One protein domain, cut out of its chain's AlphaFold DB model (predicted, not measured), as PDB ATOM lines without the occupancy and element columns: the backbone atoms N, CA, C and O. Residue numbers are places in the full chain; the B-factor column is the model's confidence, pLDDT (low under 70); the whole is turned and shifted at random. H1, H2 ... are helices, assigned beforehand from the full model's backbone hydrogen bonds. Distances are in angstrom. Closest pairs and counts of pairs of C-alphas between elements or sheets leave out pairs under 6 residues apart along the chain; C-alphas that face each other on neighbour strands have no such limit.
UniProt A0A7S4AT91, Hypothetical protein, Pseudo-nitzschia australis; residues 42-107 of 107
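Overview. This is residues 42 to 107 of the 107 residues of the protein "Hypothetical protein" of Pseudo-nitzschia australis (UniProt A0A7S4AT91). Two helices, the long H2 and the shorter H1, stand side by side and run the same way, and a long loop, residues 55 to 70, carries the chain back from the end of H1 to the beginning of H2. After H2 the chain folds back along it through residues 88 to 95 to the short helix H3, and the last residues, 101 to 107, lead away from the helix pair as a tail that adds to the length of the whole. The printed part has 66 residues with three named helices, in the order H1, H2, H3, and no named strand; the class is all helix, though under half of the residues, 32 of 66, are in named elements. The whole is compact, with a radius of gyration of the C-alphas of 12.0 A, and the C-alphas span 39 by 28 by 16 A along their three main axes.

Along the chain. The longest helix is H2, residues 71 to 87, with 17 residues and 24.5 A from first to last C-alpha. It begins at C-alpha 71, at (13.912, -6.964, 35.957), and ends at C-alpha 87, at (16.516, 0.153, 12.684), with z falling along the helix. H2 has a kink of 25 degrees near residue 78. H1, residues 45 to 54, has 10 residues and measures 14.4 A; its first C-alpha, that of Ala 45, is at (23.271, -2.079, 29.229), and in H1, too, z falls toward the last residue. H3, residues 96 to 100, has 5 residues and measures 6.1 A; it ends at C-alpha 100, at (16.469, -11.456, 31.353).

Arrangement. H2 touches both other helices, each with a part of its length alone. With residues 77 to 84 alone it touches H1, and 8 pairs of C-alphas are within 8 A. The closest C-alphas of these two helices are those of Cys 48 and Leu 81, 5.3 A apart. The lines of H1 and H2 stand at a shallow tilt of 15 degrees, the helices run the same way, and their centres are 11.0 A apart. With residues 71 to 78 alone H2 only just touches H3, with 3 pairs of C-alphas within 8 A. The closest C-alphas of this pair are those of Asp 71 and Ile 100, 6.9 A apart, and the two centres are 11.2 A apart. H1 and H3 are apart. In H1 and H3 every pair of O i and N i+4 is within hydrogen-bond range, and in H2 11 of 13 are.

Size, cuts and confidence. The two C-alphas farthest apart are those of Gly 57, in the link after H1, and Glu 107, the chain's last residue, 40.0 A from each other; C-alpha 107 is at (19.919, -29.925, 32.517). The first and last printed C-alphas, those of Ala 42 and Glu 107, are 20.6 A apart. The printed part has no cut. The link from H1 to H2 is long, with 16 residues, 55 to 70, whose C-alphas lie 9 to 15 A from the mean of the C-alphas. The link from H2 to H3 is short but not tight, with 8 residues. The mean pLDDT of the printed part of this predicted model is 77.6. The 18 residues under 70 are residues 90 to 107, which include H3, with a mean of 55; the means of H1 and H2 are 89 and 87.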
ATOM      1  N   ALA A  42      23.370  -9.112  31.899       84.00
ATOM      2  CA  ALA A  42      21.945  -9.427  31.762       84.00
ATOM      3  C   ALA A  42      21.035  -8.191  31.861       84.00
ATOM      4  O   ALA A  42      19.895  -8.226  31.395       84.00
ATOM      5  N   THR A  43      21.548  -7.076  32.393       87.38
ATOM      6  CA  THR A  43      20.836  -5.790  32.512       87.38
ATOM      7  C   THR A  43      20.469  -5.159  31.162       87.38
ATOM      8  O   THR A  43      19.683  -4.212  31.109       87.38
ATOM      9  N   GLY A  44      21.070  -5.639  30.066       87.19
ATOM     10  CA  GLY A  44      20.905  -5.098  28.718       87.19
ATOM     11  C   GLY A  44      21.762  -3.863  28.419       87.19
ATOM     12  O   GLY A  44      21.853  -3.475  27.255       87.19
ATOM     13  N   ALA A  45      22.430  -3.266  29.415       91.06
ATOM     14  CA  ALA A  45      23.271  -2.079  29.229       91.06
ATOM     15  C   ALA A  45      24.518  -2.380  28.379       91.06
ATOM     16  O   ALA A  45      24.778  -1.696  27.389       91.06
ATOM     17  N   VAL A  46      25.216  -3.478  28.690       91.19
ATOM     18  CA  VAL A  46      26.385  -3.951  27.928       91.19
ATOM     19  C   VAL A  46      26.006  -4.254  26.475       91.19
ATOM     20  O   VAL A  46      26.695  -3.838  25.548       91.19
ATOM     21  N   ALA A  47      24.860  -4.910  26.254       89.38
ATOM     22  CA  ALA A  47      24.360  -5.210  24.910       89.38
ATOM     23  C   ALA A  47      24.001  -3.939  24.119       89.38
ATOM     24  O   ALA A  47      24.259  -3.858  22.916       89.38
ATOM     25  N   CYS A  48      23.433  -2.934  24.788       91.25
ATOM     26  CA  CYS A  48      23.148  -1.630  24.198       91.25
ATOM     27  C   CYS A  48      24.429  -0.918  23.745       91.25
ATOM     28  O   CYS A  48      24.500  -0.472  22.602       91.25
ATOM     29  N   GLN A  49      25.454  -0.859  24.598       89.81
ATOM     30  CA  GLN A  49      26.729  -0.232  24.246       89.81
ATOM     31  C   GLN A  49      27.469  -1.010  23.157       89.81
ATOM     32  O   GLN A  49      27.975  -0.396  22.226       89.81
ATOM     33  N   LEU A  50      27.464  -2.346  23.202       88.38
ATOM     34  CA  LEU A  50      28.031  -3.171  22.132       88.38
ATOM     35  C   LEU A  50      27.345  -2.901  20.786       88.38
ATOM     36  O   LEU A  50      27.995  -2.819  19.749       88.38
ATOM     37  N   THR A  51      26.022  -2.741  20.798       87.94
ATOM     38  CA  THR A  51      25.260  -2.432  19.584       87.94
ATOM     39  C   THR A  51      25.611  -1.054  19.040       87.94
ATOM     40  O   THR A  51      25.708  -0.902  17.826       87.94
ATOM     41  N   ASP A  52      25.830  -0.066  19.908       88.12
ATOM     42  CA  ASP A  52      26.313   1.250  19.485       88.12
ATOM     43  C   ASP A  52      27.762   1.200  18.987       88.12
ATOM     44  O   ASP A  52      28.087   1.836  17.996       88.12
ATOM     45  N   TYR A  53      28.619   0.376  19.592       85.06
ATOM     46  CA  TYR A  53      29.988   0.160  19.121       85.06
ATOM     47  C   TYR A  53      30.019  -0.417  17.694       85.06
ATOM     48  O   TYR A  53      30.805   0.023  16.859       85.06
ATOM     49  N   ILE A  54      29.131  -1.372  17.390       83.62
ATOM     50  CA  ILE A  54      28.996  -1.956  16.043       83.62
ATOM     51  C   ILE A  54      28.311  -0.971  15.078       83.62
ATOM     52  O   ILE A  54      28.703  -0.860  13.916       83.62
ATOM     53  N   PHE A  55      27.280  -0.264  15.547       82.06
ATOM     54  CA  PHE A  55      26.487   0.682  14.767       82.06
ATOM     55  C   PHE A  55      26.462   2.061  15.449       82.06
ATOM     56  O   PHE A  55      25.472   2.394  16.113       82.06
ATOM     57  N   PRO A  56      27.504   2.893  15.269       86.25
ATOM     58  CA  PRO A  56      27.654   4.146  16.007       86.25
ATOM     59  C   PRO A  56      26.461   5.090  15.827       86.25
ATOM     60  O   PRO A  56      26.007   5.344  14.707       86.25
ATOM     61  N   GLY A  57      25.946   5.616  16.942       85.81
ATOM     62  CA  GLY A  57      24.822   6.559  16.970       85.81
ATOM     63  C   GLY A  57      23.445   5.901  16.834       85.81
ATOM     64  O   GLY A  57      22.459   6.557  16.478       85.81
ATOM     65  N   THR A  58      23.354   4.597  17.082       86.12
ATOM     66  CA  THR A  58      22.097   3.847  16.969       86.12
ATOM     67  C   THR A  58      21.382   3.751  18.297       86.12
ATOM     68  O   THR A  58      20.150   3.836  18.334       86.12
ATOM     69  N   VAL A  59      22.137   3.586  19.381       89.19
ATOM     70  CA  VAL A  59      21.570   3.496  20.719       89.19
ATOM     71  C   VAL A  59      21.807   4.825  21.429       89.19
ATOM     72  O   VAL A  59      22.941   5.290  21.505       89.19
ATOM     73  N   PRO A  60      20.769   5.464  21.991       90.75
ATOM     74  CA  PRO A  60      20.966   6.658  22.796       90.75
ATOM     75  C   PRO A  60      21.600   6.265  24.138       90.75
ATOM     76  O   PRO A  60      20.883   5.982  25.098       90.75
ATOM     77  N   LEU A  61      22.936   6.257  24.206       88.62
ATOM     78  CA  LEU A  61      23.697   5.821  25.387       88.62
ATOM     79  C   LEU A  61      23.293   6.566  26.669       88.62
ATOM     80  O   LEU A  61      23.244   5.970  27.739       88.62
ATOM     81  N   SER A  62      22.898   7.838  26.561       90.31
ATOM     82  CA  SER A  62      22.405   8.644  27.691       90.31
ATOM     83  C   SER A  62      21.089   8.144  28.303       90.31
ATOM     84  O   SER A  62      20.713   8.598  29.378       90.31
ATOM     85  N   ARG A  63      20.348   7.265  27.613       90.62
ATOM     86  CA  ARG A  63      19.102   6.661  28.115       90.62
ATOM     87  C   ARG A  63      19.312   5.274  28.716       90.62
ATOM     88  O   ARG A  63      18.355   4.709  29.239       90.62
ATOM     89  N   ILE A  64      20.516   4.715  28.606       91.12
ATOM     90  CA  ILE A  64      20.839   3.418  29.191       91.12
ATOM     91  C   ILE A  64      20.922   3.584  30.707       91.12
ATOM     92  O   ILE A  64      21.656   4.435  31.208       91.12
ATOM     93  N   ASN A  65      20.189   2.746  31.435       90.50
ATOM     94  CA  ASN A  65      20.331   2.635  32.876       90.50
ATOM     95  C   ASN A  65      21.444   1.629  33.204       90.50
ATOM     96  O   ASN A  65      21.227   0.416  33.158       90.50
ATOM     97  N   TRP A  66      22.630   2.149  33.519       88.56
ATOM     98  CA  TRP A  66      23.816   1.371  33.893       88.56
ATOM     99  C   TRP A  66      23.728   0.751  35.287       88.56
ATOM    100  O   TRP A  66      24.364  -0.266  35.552       88.56
ATOM    101  N   GLU A  67      22.925   1.343  36.167       87.69
ATOM    102  CA  GLU A  67      22.775   0.917  37.556       87.69
ATOM    103  C   GLU A  67      21.522   0.068  37.779       87.69
ATOM    104  O   GLU A  67      21.146  -0.162  38.927       87.69
ATOM    105  N   ALA A  68      20.875  -0.403  36.710       86.69
ATOM    106  CA  ALA A  68      19.674  -1.221  36.804       86.69
ATOM    107  C   ALA A  68      19.930  -2.468  37.669       86.69
ATOM    108  O   ALA A  68      20.898  -3.199  37.442       86.69
ATOM    109  N   ARG A  69      19.048  -2.739  38.644       84.06
ATOM    110  CA  ARG A  69      19.170  -3.898  39.558       84.06
ATOM    111  C   ARG A  69      17.987  -4.853  39.494       84.06
ATOM    112  O   ARG A  69      18.113  -5.985  39.950       84.06
ATOM    113  N   SER A  70      16.864  -4.406  38.939       84.38
ATOM    114  CA  SER A  70      15.612  -5.164  38.905       84.38
ATOM    115  C   SER A  70      15.166  -5.459  37.474       84.38
ATOM    116  O   SER A  70      15.362  -4.637  36.578       84.38
ATOM    117  N   ASP A  71      14.451  -6.569  37.266       81.81
ATOM    118  CA  ASP A  71      13.912  -6.964  35.957       81.81
ATOM    119  C   ASP A  71      13.115  -5.851  35.265       81.81
ATOM    120  O   ASP A  71      13.244  -5.640  34.060       81.81
ATOM    121  N   TYR A  72      12.318  -5.098  36.030       85.25
ATOM    122  CA  TYR A  72      11.545  -3.969  35.510       85.25
ATOM    123  C   TYR A  72      12.437  -2.883  34.889       85.25
ATOM    124  O   TYR A  72      12.092  -2.304  33.859       85.25
ATOM    125  N   GLU A  73      13.601  -2.629  35.486       84.31
ATOM    126  CA  GLU A  73      14.564  -1.645  34.994       84.31
ATOM    127  C   GLU A  73      15.295  -2.160  33.749       84.31
ATOM    128  O   GLU A  73      15.564  -1.388  32.828       84.31
ATOM    129  N   PHE A  74      15.540  -3.474  33.664       88.69
ATOM    130  CA  PHE A  74      16.160  -4.092  32.488       88.69
ATOM    131  C   PHE A  74      15.295  -3.902  31.240       88.69
ATOM    132  O   PHE A  74      15.822  -3.657  30.153       88.69
ATOM    133  N   VAL A  75      13.962  -3.937  31.380       88.25
ATOM    134  CA  VAL A  75      13.020  -3.734  30.262       88.25
ATOM    135  C   VAL A  75      13.296  -2.428  29.513       88.25
ATOM    136  O   VAL A  75      13.192  -2.399  28.286       88.25
ATOM    137  N   ALA A  76      13.661  -1.350  30.215       90.06
ATOM    138  CA  ALA A  76      13.964  -0.070  29.576       90.06
ATOM    139  C   ALA A  76      15.191  -0.172  28.654       90.06
ATOM    140  O   ALA A  76      15.122   0.250  27.497       90.06
ATOM    141  N   ASN A  77      16.265  -0.813  29.122       91.62
ATOM    142  CA  ASN A  77      17.470  -1.057  28.326       91.62
ATOM    143  C   ASN A  77      17.168  -1.962  27.122       91.62
ATOM    144  O   ASN A  77      17.523  -1.638  25.990       91.62
ATOM    145  N   TYR A  78      16.427  -3.055  27.319       88.44
ATOM    146  CA  TYR A  78      16.079  -3.959  26.220       88.44
ATOM    147  C   TYR A  78      15.181  -3.313  25.159       88.44
ATOM    148  O   TYR A  78      15.300  -3.653  23.983       88.44
ATOM    149  N   LYS A  79      14.329  -2.345  25.519       90.31
ATOM    150  CA  LYS A  79      13.572  -1.561  24.528       90.31
ATOM    151  C   LYS A  79      14.484  -0.710  23.642       90.31
ATOM    152  O   LYS A  79      14.233  -0.611  22.442       90.31
ATOM    153  N   LEU A  80      15.543  -0.123  24.205       90.75
ATOM    154  CA  LEU A  80      16.545   0.616  23.425       90.75
ATOM    155  C   LEU A  80      17.278  -0.318  22.458       90.75
ATOM    156  O   LEU A  80      17.408  -0.001  21.275       90.75
ATOM    157  N   LEU A  81      17.672  -1.499  22.940       88.50
ATOM    158  CA  LEU A  81      18.305  -2.532  22.122       88.50
ATOM    159  C   LEU A  81      17.398  -2.987  20.967       88.50
ATOM    160  O   LEU A  81      17.823  -3.036  19.814       88.50
ATOM    161  N   GLN A  82      16.124  -3.267  21.253       86.06
ATOM    162  CA  GLN A  82      15.138  -3.664  20.244       86.06
ATOM    163  C   GLN A  82      14.940  -2.586  19.175       86.06
ATOM    164  O   GLN A  82      14.879  -2.906  17.986       86.06
ATOM    165  N   ALA A  83      14.870  -1.312  19.572       88.75
ATOM    166  CA  ALA A  83      14.759  -0.202  18.630       88.75
ATOM    167  C   ALA A  83      15.982  -0.130  17.699       88.75
ATOM    168  O   ALA A  83      15.827   0.042  16.487       88.75
ATOM    169  N   ALA A  84      17.184  -0.336  18.243       87.44
ATOM    170  CA  ALA A  84      18.422  -0.363  17.474       87.44
ATOM    171  C   ALA A  84      18.471  -1.525  16.469       87.44
ATOM    172  O   ALA A  84      18.758  -1.313  15.290       87.44
ATOM    173  N   PHE A  85      18.115  -2.738  16.895       84.00
ATOM    174  CA  PHE A  85      18.057  -3.906  16.009       84.00
ATOM    175  C   PHE A  85      17.007  -3.757  14.909       84.00
ATOM    176  O   PHE A  85      17.269  -4.101  13.755       84.00
ATOM    177  N   THR A  86      15.846  -3.187  15.245       84.38
ATOM    178  CA  THR A  86      14.780  -2.906  14.273       84.38
ATOM    179  C   THR A  86      15.262  -1.927  13.202       84.38
ATOM    180  O   THR A  86      15.044  -2.162  12.012       84.38
ATOM    181  N   LYS A  87      15.973  -0.863  13.600       83.50
ATOM    182  CA  LYS A  87      16.516   0.153  12.684       83.50
ATOM    183  C   LYS A  87      17.497  -0.441  11.668       83.50
ATOM    184  O   LYS A  87      17.443  -0.076  10.497       83.50
ATOM    185  N   HIS A  88      18.335  -1.386  12.092       78.31
ATOM    186  CA  HIS A  88      19.334  -2.035  11.229       78.31
ATOM    187  C   HIS A  88      18.867  -3.339  10.587       78.31
ATOM    188  O   HIS A  88      19.659  -4.023   9.944       78.31
ATOM    189  N   ARG A  89      17.580  -3.690  10.733       72.50
ATOM    190  CA  ARG A  89      16.999  -4.944  10.225       72.50
ATOM    191  C   ARG A  89      17.826  -6.171  10.623       72.50
ATOM    192  O   ARG A  89      17.984  -7.101   9.830       72.50
ATOM    193  N   VAL A  90      18.351  -6.183  11.847       68.12
ATOM    194  CA  VAL A  90      19.052  -7.348  12.393       68.12
ATOM    195  C   VAL A  90      18.007  -8.451  12.591       68.12
ATOM    196  O   VAL A  90      17.268  -8.453  13.568       68.12
ATOM    197  N   GLN A  91      17.906  -9.378  11.633       54.50
ATOM    198  CA  GLN A  91      16.914 -10.470  11.618       54.50
ATOM    199  C   GLN A  91      17.303 -11.669  12.502       54.50
ATOM    200  O   GLN A  91      16.748 -12.759  12.370       54.50
ATOM    201  N   ARG A  92      18.265 -11.505  13.416       56.47
ATOM    202  CA  ARG A  92      18.571 -12.543  14.405       56.47
ATOM    203  C   ARG A  92      17.561 -12.417  15.542       56.47
ATOM    204  O   ARG A  92      17.561 -11.429  16.267       56.47
ATOM    205  N   TYR A  93      16.678 -13.408  15.671       50.06
ATOM    206  CA  TYR A  93      15.732 -13.499  16.782       50.06
ATOM    207  C   TYR A  93      16.511 -13.609  18.101       50.06
ATOM    208  O   TYR A  93      17.123 -14.638  18.380       50.06
ATOM    209  N   VAL A  94      16.516 -12.535  18.891       56.97
ATOM    210  CA  VAL A  94      17.100 -12.515  20.237       56.97
ATOM    211  C   VAL A  94      15.970 -12.674  21.247       56.97
ATOM    212  O   VAL A  94      15.120 -11.797  21.394       56.97
ATOM    213  N   ASP A  95      15.952 -13.811  21.941       56.59
ATOM    214  CA  ASP A  95      14.928 -14.152  22.932       56.59
ATOM    215  C   ASP A  95      15.206 -13.419  24.257       56.59
ATOM    216  O   ASP A  95      15.749 -13.970  25.217       56.59
ATOM    217  N   VAL A  96      14.868 -12.126  24.282       57.75
ATOM    218  CA  VAL A  96      15.080 -11.210  25.417       57.75
ATOM    219  C   VAL A  96      14.529 -11.785  26.729       57.75
ATOM    220  O   VAL A  96      15.149 -11.646  27.778       57.75
ATOM    221  N   THR A  97      13.411 -12.509  26.674       50.12
ATOM    222  CA  THR A  97      12.780 -13.144  27.842       50.12
ATOM    223  C   THR A  97      13.660 -14.224  28.476       50.12
ATOM    224  O   THR A  97      13.618 -14.421  29.691       50.12
ATOM    225  N   LYS A  98      14.470 -14.931  27.677       58.78
ATOM    226  CA  LYS A  98      15.442 -15.913  28.183       58.78
ATOM    227  C   LYS A  98      16.695 -15.239  28.736       58.78
ATOM    228  O   LYS A  98      17.199 -15.690  29.760       58.78
ATOM    229  N   LEU A  99      17.146 -14.152  28.105       55.25
ATOM    230  CA  LEU A  99      18.303 -13.368  28.556       55.25
ATOM    231  C   LEU A  99      18.051 -12.704  29.913       55.25
ATOM    232  O   LEU A  99      18.868 -12.842  30.818       55.25
ATOM    233  N   ILE A 100      16.885 -12.072  30.082       52.97
ATOM    234  CA  ILE A 100      16.469 -11.456  31.353       52.97
ATOM    235  C   ILE A 100      16.392 -12.504  32.468       52.97
ATOM    236  O   ILE A 100      16.774 -12.239  33.600       52.97
ATOM    237  N   ARG A 101      15.947 -13.725  32.150       56.34
ATOM    238  CA  ARG A 101      15.797 -14.798  33.141       56.34
ATOM    239  C   ARG A 101      17.114 -15.379  33.655       56.34
ATOM    240  O   ARG A 101      17.047 -16.160  34.599       56.34
ATOM    241  N   ALA A 102      18.261 -15.068  33.038       52.59
ATOM    242  CA  ALA A 102      19.593 -15.532  33.447       52.59
ATOM    243  C   ALA A 102      19.682 -17.043  33.774       52.59
ATOM    244  O   ALA A 102      20.520 -17.477  34.563       52.59
ATOM    245  N   LYS A 103      18.806 -17.873  33.188       45.38
ATOM    246  CA  LYS A 103      18.804 -19.314  33.436       45.38
ATOM    247  C   LYS A 103      19.843 -19.964  32.540       45.38
ATOM    248  O   LYS A 103      19.635 -20.094  31.336       45.38
ATOM    249  N   TYR A 104      20.936 -20.397  33.159       46.03
ATOM    250  CA  TYR A 104      21.851 -21.380  32.591       46.03
ATOM    251  C   TYR A 104      21.020 -22.585  32.116       46.03
ATOM    252  O   TYR A 104      20.330 -23.212  32.919       46.03
ATOM    253  N   GLN A 105      21.016 -22.869  30.812       46.09
ATOM    254  CA  GLN A 105      20.448 -24.112  30.292       46.09
ATOM    255  C   GLN A 105      21.482 -25.208  30.527       46.09
ATOM    256  O   GLN A 105      22.400 -25.394  29.733       46.09
ATOM    257  N   GLY A 106      21.369 -25.861  31.672       42.66
ATOM    258  CA  GLY A 106      22.186 -27.001  32.044       42.66
ATOM    259  C   GLY A 106      21.383 -27.932  32.928       42.66
ATOM    260  O   GLY A 106      21.704 -28.030  34.102       42.66
ATOM    261  N   GLU A 107      20.332 -28.521  32.352       35.16
ATOM    262  CA  GLU A 107      19.919 -29.925  32.517       35.16
ATOM    263  C   GLU A 107      19.295 -30.392  31.196       35.16
ATOM    264  O   GLU A 107      18.501 -29.613  30.610       35.16
TER     265      GLU A 107